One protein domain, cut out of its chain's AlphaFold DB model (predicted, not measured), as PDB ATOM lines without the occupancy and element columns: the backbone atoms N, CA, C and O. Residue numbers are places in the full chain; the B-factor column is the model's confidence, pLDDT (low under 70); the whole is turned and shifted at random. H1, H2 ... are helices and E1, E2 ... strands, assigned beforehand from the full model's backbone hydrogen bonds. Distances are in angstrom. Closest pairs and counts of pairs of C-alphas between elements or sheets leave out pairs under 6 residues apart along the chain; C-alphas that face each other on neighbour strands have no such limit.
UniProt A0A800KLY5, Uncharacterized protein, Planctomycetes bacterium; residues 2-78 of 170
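This is residues 2 to 78 of the 170 residues of an uncharacterized protein of Planctomycetes bacterium (UniProt A0A800KLY5). Two short parallel strands, E1 and E2, lie side by side, and the longest helix, H2, packs on them. A long loop, residues 16 to 41, runs out past the end of E1 before H2, while the short helices H1 and H3 lie farthest from the middle, H1 at the opposite end from Asp 23. The printed part has 77 residues, with three named helices and two named strands in the order H1, E1, H2, E2, H3; the class is mixed, with under half of the residues in named elements. It is only just compact, close to loose, with a radius of gyration of the C-alphas of 13.8 A and spans of 41 by 29 by 22 A.

H1, residues 2 to 5, is joined by a short link to E1, residues 12 to 15. E1 and E2, residues 62 to 65, are parallel neighbours at 30 degrees, with N 13 and O 62 at 2.9 A and N 64 and O 13 at 2.8 A, within hydrogen-bond range. With H2, residues 42 to 55, they form a strand-helix-strand unit, two parallel strands with a helix between them in the chain, with a right-handed crossover. The closest C-alphas of H2 and E2, Lys 46 and Ile 65, are 6.8 A apart; those of H2 and E1, Tyr 15 and Ala 49, 6.1 A. H3, residues 71 to 75, is apart from H2, and only just apart from E1, at 8.2 A. In H2 and H3 every O i to N i+4 pair is within hydrogen-bond range; H1 is too short for one.

H1 begins at C-alpha 2 (15.792, 44.537, 10.311). E1 is 9.7 A long, H2 19.7 A and E2 10.0 A. H3 ends at C-alpha 75 (39.116, 47.976, 4.582).

The C-alphas farthest apart, Lys 7 and Asp 23, are 41.2 A apart. The printed part has no cut; the link from E1 to H2 is long. No printed residue has pLDDT under 70.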
ATOM      1  N   ASN A   2      15.786  45.800  11.075       89.44
ATOM      2  CA  ASN A   2      15.792  44.537  10.311       89.44
ATOM      3  C   ASN A   2      14.377  44.028   9.966       89.44
ATOM      4  O   ASN A   2      14.070  43.797   8.807       89.44
ATOM      5  N   GLU A   3      13.461  43.961  10.933       91.44
ATOM      6  CA  GLU A   3      12.075  43.520  10.677       91.44
ATOM      7  C   GLU A   3      11.321  44.392   9.658       91.44
ATOM      8  O   GLU A   3      10.463  43.908   8.924       91.44
ATOM      9  N   GLN A   4      11.651  45.684   9.609       93.56
ATOM     10  CA  GLN A   4      10.974  46.670   8.771       93.56
ATOM     11  C   GLN A   4      11.508  46.668   7.335       93.56
ATOM     12  O   GLN A   4      10.721  46.766   6.398       93.56
ATOM     13  N   TYR A   5      12.826  46.539   7.167       95.19
ATOM     14  CA  TYR A   5      13.508  46.678   5.876       95.19
ATOM     15  C   TYR A   5      14.087  45.365   5.333       95.19
ATOM     16  O   TYR A   5      14.556  45.331   4.201       95.19
ATOM     17  N   GLY A   6      14.016  44.267   6.089       94.25
ATOM     18  CA  GLY A   6      14.662  42.981   5.787       94.25
ATOM     19  C   GLY A   6      14.199  42.291   4.499       94.25
ATOM     20  O   GLY A   6      14.810  41.321   4.060       94.25
ATOM     21  N   LYS A   7      13.117  42.774   3.875       95.31
ATOM     22  CA  LYS A   7      12.663  42.312   2.550       95.31
ATOM     23  C   LYS A   7      13.420  42.968   1.393       95.31
ATOM     24  O   LYS A   7      13.430  42.430   0.290       95.31
ATOM     25  N   GLU A   8      13.995  44.140   1.634       96.19
ATOM     26  CA  GLU A   8      14.606  45.012   0.627       96.19
ATOM     27  C   GLU A   8      16.107  45.204   0.870       96.19
ATOM     28  O   GLU A   8      16.856  45.436  -0.081       96.19
ATOM     29  N   VAL A   9      16.532  45.087   2.131       96.56
ATOM     30  CA  VAL A   9      17.899  45.285   2.619       96.56
ATOM     31  C   VAL A   9      18.314  44.081   3.457       96.56
ATOM     32  O   VAL A   9      17.587  43.664   4.355       96.56
ATOM     33  N   GLU A  10      19.499  43.541   3.185       96.38
ATOM     34  CA  GLU A  10      20.112  42.504   4.014       96.38
ATOM     35  C   GLU A  10      20.911  43.146   5.156       96.38
ATOM     36  O   GLU A  10      21.698  44.067   4.935       96.38
ATOM     37  N   PHE A  11      20.716  42.647   6.378       96.25
ATOM     38  CA  PHE A  11      21.430  43.111   7.564       96.25
ATOM     39  C   PHE A  11      22.448  42.066   8.002       96.25
ATOM     40  O   PHE A  11      22.090  40.942   8.361       96.25
ATOM     41  N   LEU A  12      23.715  42.469   8.003       96.38
ATOM     42  CA  LEU A  12      24.841  41.658   8.445       96.38
ATOM     43  C   LEU A  12      25.555  42.382   9.581       96.38
ATOM     44  O   LEU A  12      25.786  43.589   9.510       96.38
ATOM     45  N   THR A  13      25.945  41.634  10.607       96.69
ATOM     46  CA  THR A  13      26.903  42.101  11.614       96.69
ATOM     47  C   THR A  13      28.243  41.446  11.329       96.69
ATOM     48  O   THR A  13      28.290  40.235  11.141       96.69
ATOM     49  N   VAL A  14      29.332  42.211  11.291       97.81
ATOM     50  CA  VAL A  14      30.684  41.649  11.164       97.81
ATOM     51  C   VAL A  14      31.399  41.818  12.494       97.81
ATOM     52  O   VAL A  14      31.667  42.940  12.917       97.81
ATOM     53  N   TYR A  15      31.692  40.703  13.152       97.75
ATOM     54  CA  TYR A  15      32.480  40.677  14.372       97.75
ATOM     55  C   TYR A  15      33.953  40.932  14.042       97.75
ATOM     56  O   TYR A  15      34.567  40.146  13.317       97.75
ATOM     57  N   ILE A  16      34.506  42.027  14.559       97.38
ATOM     58  CA  ILE A  16      35.904  42.436  14.367       97.38
ATOM     59  C   ILE A  16      36.703  42.251  15.665       97.38
ATOM     60  O   ILE A  16      36.153  41.831  16.678       97.38
ATOM     61  N   ARG A  17      38.005  42.553  15.621       96.06
ATOM     62  CA  ARG A  17      38.895  42.539  16.793       96.06
ATOM     63  C   ARG A  17      38.345  43.320  17.994       96.06
ATOM     64  O   ARG A  17      37.634  44.314  17.824       96.06
ATOM     65  N   GLU A  18      38.766  42.932  19.192       95.12
ATOM     66  CA  GLU A  18      38.264  43.515  20.436       95.12
ATOM     67  C   GLU A  18      38.734  44.959  20.630       95.12
ATOM     68  O   GLU A  18      39.920  45.278  20.520       95.12
ATOM     69  N   ALA A  19      37.809  45.853  20.985       92.75
ATOM     70  CA  ALA A  19      38.173  47.223  21.346       92.75
ATOM     71  C   ALA A  19      38.824  47.320  22.734       92.75
ATOM     72  O   ALA A  19      39.639  48.212  22.979       92.75
ATOM     73  N   HIS A  20      38.453  46.399  23.626       91.88
ATOM     74  CA  HIS A  20      38.775  46.444  25.048       91.88
ATOM     75  C   HIS A  20      39.249  45.096  25.608       91.88
ATOM     76  O   HIS A  20      38.941  44.766  26.752       91.88
ATOM     77  N   ALA A  21      40.006  44.328  24.816       92.62
ATOM     78  CA  ALA A  21      40.668  43.124  25.310       92.62
ATOM     79  C   ALA A  21      41.570  43.429  26.521       92.62
ATOM     80  O   ALA A  21      42.205  44.486  26.572       92.62
ATOM     81  N   LEU A  22      41.641  42.502  27.479       91.75
ATOM     82  CA  LEU A  22      42.429  42.626  28.711       91.75
ATOM     83  C   LEU A  22      43.925  42.855  28.459       91.75
ATOM     84  O   LEU A  22      44.576  43.593  29.193       91.75
ATOM     85  N   ASP A  23      44.456  42.217  27.425       91.75
ATOM     86  CA  ASP A  23      45.832  42.316  26.941       91.75
ATOM     87  C   ASP A  23      45.982  43.340  25.796       91.75
ATOM     88  O   ASP A  23      47.041  43.455  25.175       91.75
ATOM     89  N   GLY A  24      44.925  44.113  25.528       89.25
ATOM     90  CA  GLY A  24      44.876  45.153  24.509       89.25
ATOM     91  C   GLY A  24      45.377  46.522  24.982       89.25
ATOM     92  O   GLY A  24      45.775  46.735  26.124       89.25
ATOM     93  N   ALA A  25      45.329  47.504  24.077       87.44
ATOM     94  CA  ALA A  25      45.804  48.866  24.350       87.44
ATOM     95  C   ALA A  25      44.910  49.654  25.327       87.44
ATOM     96  O   ALA A  25      45.371  50.602  25.960       87.44
ATOM     97  N   MET A  26      43.627  49.297  25.407       88.31
ATOM     98  CA  MET A  26      42.615  49.976  26.217       88.31
ATOM     99  C   MET A  26      41.727  48.934  26.914       88.31
ATOM    100  O   MET A  26      40.553  48.832  26.568       88.31
ATOM    101  N   PRO A  27      42.258  48.133  27.853       87.88
ATOM    102  CA  PRO A  27      41.485  47.084  28.510       87.88
ATOM    103  C   PRO A  27      40.319  47.664  29.314       87.88
ATOM    104  O   PRO A  27      40.393  48.787  29.824       87.88
ATOM    105  N   ASN A  28      39.238  46.896  29.440       84.75
ATOM    106  CA  ASN A  28      38.099  47.249  30.281       84.75
ATOM    107  C   ASN A  28      37.773  46.097  31.240       84.75
ATOM    108  O   ASN A  28      37.231  45.075  30.837       84.75
ATOM    109  N   ASP A  29      38.094  46.290  32.515       81.25
ATOM    110  CA  ASP A  29      37.929  45.323  33.604       81.25
ATOM    111  C   ASP A  29      36.727  45.643  34.510       81.25
ATOM    112  O   ASP A  29      36.623  45.144  35.636       81.25
ATOM    113  N   ARG A  30      35.805  46.497  34.046       84.00
ATOM    114  CA  ARG A  30      34.622  46.859  34.831       84.00
ATOM    115  C   ARG A  30      33.757  45.624  35.113       84.00
ATOM    116  O   ARG A  30      33.628  44.768  34.242       84.00
ATOM    117  N   PRO A  31      33.088  45.556  36.281       78.00
ATOM    118  CA  PRO A  31      32.316  44.376  36.691       78.00
ATOM    119  C   PRO A  31      31.206  43.940  35.724       78.00
ATOM    120  O   PRO A  31      30.775  42.792  35.763       78.00
ATOM    121  N   ASP A  32      30.708  44.861  34.903       81.56
ATOM    122  CA  ASP A  32      29.645  44.667  33.917       81.56
ATOM    123  C   ASP A  32      30.166  44.499  32.480       81.56
ATOM    124  O   ASP A  32      29.374  44.308  31.557       81.56
ATOM    125  N   SER A  33      31.482  44.574  32.273       80.31
ATOM    126  CA  SER A  33      32.102  44.461  30.956       80.31
ATOM    127  C   SER A  33      32.569  43.027  30.683       80.31
ATOM    128  O   SER A  33      33.040  42.349  31.600       80.31
ATOM    129  N   PRO A  34      32.451  42.535  29.436       82.38
ATOM    130  CA  PRO A  34      32.996  41.238  29.065       82.38
ATOM    131  C   PRO A  34      34.500  41.187  29.327       82.38
ATOM    132  O   PRO A  34      35.256  42.011  28.819       82.38
ATOM    133  N   ILE A  35      34.927  40.196  30.105       88.19
ATOM    134  CA  ILE A  35      36.342  39.916  30.334       88.19
ATOM    135  C   ILE A  35      36.811  38.984  29.217       88.19
ATOM    136  O   ILE A  35      36.437  37.809  29.186       88.19
ATOM    137  N   VAL A  36      37.581  39.529  28.279       91.56
ATOM    138  CA  VAL A  36      38.031  38.849  27.058       91.56
ATOM    139  C   VAL A  36      39.487  39.227  26.780       91.56
ATOM    140  O   VAL A  36      39.854  40.392  26.919       91.56
ATOM    141  N   GLU A  37      40.312  38.253  26.407       93.56
ATOM    142  CA  GLU A  37      41.651  38.466  25.833       93.56
ATOM    143  C   GLU A  37      41.542  38.558  24.305       93.56
ATOM    144  O   GLU A  37      40.595  38.023  23.724       93.56
ATOM    145  N   GLU A  38      42.483  39.228  23.641       94.81
ATOM    146  CA  GLU A  38      42.488  39.338  22.184       94.81
ATOM    147  C   GLU A  38      42.615  37.932  21.569       94.81
ATOM    148  O   GLU A  38      43.607  37.237  21.807       94.81
ATOM    149  N   PRO A  39      41.639  37.487  20.756       96.25
ATOM    150  CA  PRO A  39      41.733  36.190  20.107       96.25
ATOM    151  C   PRO A  39      42.974  36.107  19.214       96.25
ATOM    152  O   PRO A  39      43.191  36.976  18.364       96.25
ATOM    153  N   VAL A  40      43.756  35.033  19.338       96.56
ATOM    154  CA  VAL A  40      44.943  34.782  18.499       96.56
ATOM    155  C   VAL A  40      44.683  33.717  17.435       96.56
ATOM    156  O   VAL A  40      45.471  33.554  16.499       96.56
ATOM    157  N   THR A  41      43.538  33.035  17.514       98.06
ATOM    158  CA  THR A  41      43.057  32.083  16.508       98.06
ATOM    159  C   THR A  41      41.633  32.390  16.037       98.06
ATOM    160  O   THR A  41      40.836  33.036  16.718       98.06
ATOM    161  N   ALA A  42      41.284  31.877  14.852       97.88
ATOM    162  CA  ALA A  42      39.935  32.017  14.303       97.88
ATOM    163  C   ALA A  42      38.870  31.291  15.146       97.88
ATOM    164  O   ALA A  42      37.717  31.717  15.177       97.88
ATOM    165  N   GLU A  43      39.247  30.200  15.820       98.19
ATOM    166  CA  GLU A  43      38.356  29.453  16.708       98.19
ATOM    167  C   GLU A  43      38.044  30.257  17.972       98.19
ATOM    168  O   GLU A  43      36.875  30.463  18.284       98.19
ATOM    169  N   GLU A  44      39.063  30.831  18.616       97.62
ATOM    170  CA  GLU A  44      38.869  31.738  19.752       97.62
ATOM    171  C   GLU A  44      38.000  32.937  19.363       97.62
ATOM    172  O   GLU A  44      37.043  33.264  20.064       97.62
ATOM    173  N   ARG A  45      38.262  33.561  18.204       98.25
ATOM    174  CA  ARG A  45      37.458  34.702  17.740       98.25
ATOM    175  C   ARG A  45      36.005  34.303  17.515       98.25
ATOM    176  O   ARG A  45      35.100  35.056  17.866       98.25
ATOM    177  N   LYS A  46      35.766  33.112  16.965       98.00
ATOM    178  CA  LYS A  46      34.419  32.566  16.789       98.00
ATOM    179  C   LYS A  46      33.723  32.322  18.123       98.00
ATOM    180  O   LYS A  46      32.531  32.614  18.234       98.00
ATOM    181  N   ASP A  47      34.431  31.812  19.121       97.31
ATOM    182  CA  ASP A  47      33.867  31.572  20.447       97.31
ATOM    183  C   ASP A  47      33.454  32.880  21.126       97.31
ATOM    184  O   ASP A  47      32.342  32.974  21.655       97.31
ATOM    185  N   VAL A  48      34.299  33.912  21.062       96.69
ATOM    186  CA  VAL A  48      33.965  35.237  21.600       96.69
ATOM    187  C   VAL A  48      32.803  35.860  20.821       96.69
ATOM    188  O   VAL A  48      31.821  36.282  21.436       96.69
ATOM    189  N   ALA A  49      32.838  35.822  19.487       96.69
ATOM    190  CA  ALA A  49      31.753  36.313  18.638       96.69
ATOM    191  C   ALA A  49      30.415  35.630  18.958       96.69
ATOM    192  O   ALA A  49      29.385  36.292  19.071       96.69
ATOM    193  N   THR A  50      30.425  34.314  19.185       95.69
ATOM    194  CA  THR A  50      29.228  33.539  19.552       95.69
ATOM    195  C   THR A  50      28.660  33.989  20.898       95.69
ATOM    196  O   THR A  50      27.446  34.156  21.036       95.69
ATOM    197  N   ARG A  51      29.522  34.230  21.895       94.75
ATOM    198  CA  ARG A  51      29.101  34.760  23.203       94.75
ATOM    199  C   ARG A  51      28.524  36.167  23.069       94.75
ATOM    200  O   ARG A  51      27.477  36.433  23.651       94.75
ATOM    201  N   CYS A  52      29.161  37.032  22.281       94.25
ATOM    202  CA  CYS A  52      28.678  38.385  22.006       94.25
ATOM    203  C   CYS A  52      27.305  38.368  21.316       94.25
ATOM    204  O   CYS A  52      26.376  39.032  21.775       94.25
ATOM    205  N   ALA A  53      27.139  37.539  20.281       94.38
ATOM    206  CA  ALA A  53      25.874  37.379  19.568       94.38
ATOM    207  C   ALA A  53      24.728  36.960  20.498       94.38
ATOM    208  O   ALA A  53      23.627  37.499  20.395       94.38
ATOM    209  N   GLY A  54      24.992  36.022  21.414       94.06
ATOM    210  CA  GLY A  54      24.015  35.587  22.411       94.06
ATOM    211  C   GLY A  54      23.721  36.654  23.466       94.06
ATOM    212  O   GLY A  54      22.564  36.870  23.809       94.06
ATOM    213  N   ALA A  55      24.749  37.347  23.962       92.00
ATOM    214  CA  ALA A  55      24.600  38.378  24.989       92.00
ATOM    215  C   ALA A  55      23.817  39.608  24.499       92.00
ATOM    216  O   ALA A  55      23.118  40.237  25.289       92.00
ATOM    217  N   LEU A  56      23.929  39.943  23.210       91.06
ATOM    218  CA  LEU A  56      23.259  41.091  22.597       91.06
ATOM    219  C   LEU A  56      21.963  40.732  21.852       91.06
ATOM    220  O   LEU A  56      21.400  41.600  21.190       91.06
ATOM    221  N   ASP A  57      21.512  39.477  21.941       92.50
ATOM    222  CA  ASP A  57      20.330  38.958  21.238       92.50
ATOM    223  C   ASP A  57      20.320  39.317  19.740       92.50
ATOM    224  O   ASP A  57      19.380  39.891  19.198       92.50
ATOM    225  N   MET A  58      21.416  38.996  19.046       90.31
ATOM    226  CA  MET A  58      21.612  39.375  17.638       90.31
ATOM    227  C   MET A  58      20.694  38.629  16.655       90.31
ATOM    228  O   MET A  58      20.721  38.902  15.456       90.31
ATOM    229  N   SER A  59      19.866  37.695  17.122       87.25
ATOM    230  CA  SER A  59      18.916  36.967  16.281       87.25
ATOM    231  C   SER A  59      17.790  37.895  15.789       87.25
ATOM    232  O   SER A  59      17.253  38.668  16.576       87.25
ATOM    233  N   PRO A  60      17.368  37.827  14.510       89.19
ATOM    234  CA  PRO A  60      17.754  36.859  13.479       89.19
ATOM    235  C   PRO A  60      18.858  37.359  12.526       89.19
ATOM    236  O   PRO A  60      18.976  36.840  11.417       89.19
ATOM    237  N   MET A  61      19.626  38.393  12.884       92.12
ATOM    238  CA  MET A  61      20.667  38.926  12.000       92.12
ATOM    239  C   MET A  61      21.835  37.947  11.868       92.12
ATOM    240  O   MET A  61      22.305  37.361  12.845       92.12
ATOM    241  N   THR A  62      22.341  37.804  10.645       94.19
ATOM    242  CA  THR A  62      23.523  36.984  10.384       94.19
ATOM    243  C   THR A  62      24.764  37.695  10.914       94.19
ATOM    244  O   THR A  62      25.059  38.827  10.519       94.19
ATOM    245  N   MET A  63      25.518  37.011  11.778       96.88
ATOM    246  CA  MET A  63      26.842  37.451  12.204       96.88
ATOM    247  C   MET A  63      27.925  36.741  11.388       96.88
ATOM    248  O   MET A  63      28.028  35.515  11.388       96.88
ATOM    249  N   LEU A  64      28.742  37.534  10.707       97.94
ATOM    250  CA  LEU A  64      29.998  37.131  10.090       97.94
ATOM    251  C   LEU A  64      31.148  37.437  11.052       97.94
ATOM    252  O   LEU A  64      31.019  38.283  11.932       97.94
ATOM    253  N   ILE A  65      32.281  36.766  10.873       98.31
ATOM    254  CA  ILE A  65      33.479  36.963  11.693       98.31
ATOM    255  C   ILE A  65      34.610  37.394  10.764       98.31
ATOM    256  O   ILE A  65      34.855  36.729   9.755       98.31
ATOM    257  N   ASP A  66      35.271  38.503  11.089       98.50
ATOM    258  CA  ASP A  66      36.412  39.001  10.325       98.50
ATOM    259  C   ASP A  66      37.613  38.058  10.454       98.50
ATOM    260  O   ASP A  66      37.816  37.403  11.485       98.50
ATOM    261  N   ASP A  67      38.435  38.002   9.410       98.25
ATOM    262  CA  ASP A  67      39.616  37.147   9.413       98.25
ATOM    263  C   ASP A  67      40.665  37.626  10.424       98.25
ATOM    264  O   ASP A  67      40.704  38.789  10.816       98.25
ATOM    265  N   MET A  68      41.567  36.732  10.833       97.94
ATOM    266  CA  MET A  68      42.612  37.054  11.819       97.94
ATOM    267  C   MET A  68      43.627  38.112  11.348       97.94
ATOM    268  O   MET A  68      44.511  38.483  12.114       97.94
ATOM    269  N   LYS A  69      43.548  38.581  10.095       98.12
ATOM    270  CA  LYS A  69      44.342  39.709   9.584       98.12
ATOM    271  C   LYS A  69      43.586  41.037   9.698       98.12
ATOM    272  O   LYS A  69      44.119  42.061   9.272       98.12
ATOM    273  N   ASP A  70      42.379  41.013  10.258       98.00
ATOM    274  CA  ASP A  70      41.460  42.138  10.413       98.00
ATOM    275  C   ASP A  70      41.162  42.827   9.071       98.00
ATOM    276  O   ASP A  70      41.089  44.060   8.990       98.00
ATOM    277  N   SER A  71      41.072  42.049   7.984       98.44
ATOM    278  CA  SER A  71      41.013  42.610   6.632       98.44
ATOM    279  C   SER A  71      39.750  43.442   6.393       98.44
ATOM    280  O   SER A  71      39.837  44.523   5.800       98.44
ATOM    281  N   THR A  72      38.595  43.017   6.916       97.94
ATOM    282  CA  THR A  72      37.338  43.773   6.809       97.94
ATOM    283  C   THR A  72      37.393  45.026   7.672       97.94
ATOM    284  O   THR A  72      37.070  46.121   7.202       97.94
ATOM    285  N   CYS A  73      37.857  44.893   8.914       97.62
ATOM    286  CA  CYS A  73      38.019  46.000   9.846       97.62
ATOM    287  C   CYS A  73      38.897  47.115   9.264       97.62
ATOM    288  O   CYS A  73      38.535  48.294   9.336       97.62
ATOM    289  N   GLN A  74      40.015  46.755   8.629       97.75
ATOM    290  CA  GLN A  74      40.915  47.703   7.974       97.75
ATOM    291  C   GLN A  74      40.286  48.321   6.723       97.75
ATOM    292  O   GLN A  74      40.290  49.545   6.588       97.75
ATOM    293  N   ALA A  75      39.708  47.504   5.835       97.75
ATOM    294  CA  ALA A  75      39.116  47.976   4.582       97.75
ATOM    295  C   ALA A  75      37.968  48.974   4.807       97.75
ATOM    296  O   ALA A  75      37.827  49.936   4.053       97.75
ATOM    297  N   TYR A  76      37.188  48.781   5.872       96.81
ATOM    298  CA  TYR A  76      36.064  49.644   6.235       96.81
ATOM    299  C   TYR A  76      36.402  50.649   7.344       96.81
ATOM    300  O   TYR A  76      35.526  51.385   7.786       96.81
ATOM    301  N   ALA A  77      37.651  50.713   7.820       96.50
ATOM    302  CA  ALA A  77      38.029  51.525   8.981       96.50
ATOM    303  C   ALA A  77      36.985  51.418  10.118       96.50
ATOM    304  O   ALA A  77      36.476  52.435  10.608       96.50
ATOM    305  N   ALA A  78      36.608  50.176  10.441       96.06
ATOM    306  CA  ALA A  78      35.422  49.847  11.226       96.06
ATOM    307  C   ALA A  78      35.653  49.897  12.741       96.06
ATOM    308  O   ALA A  78      34.693  49.882  13.496       96.06
TER     309      ALA A  78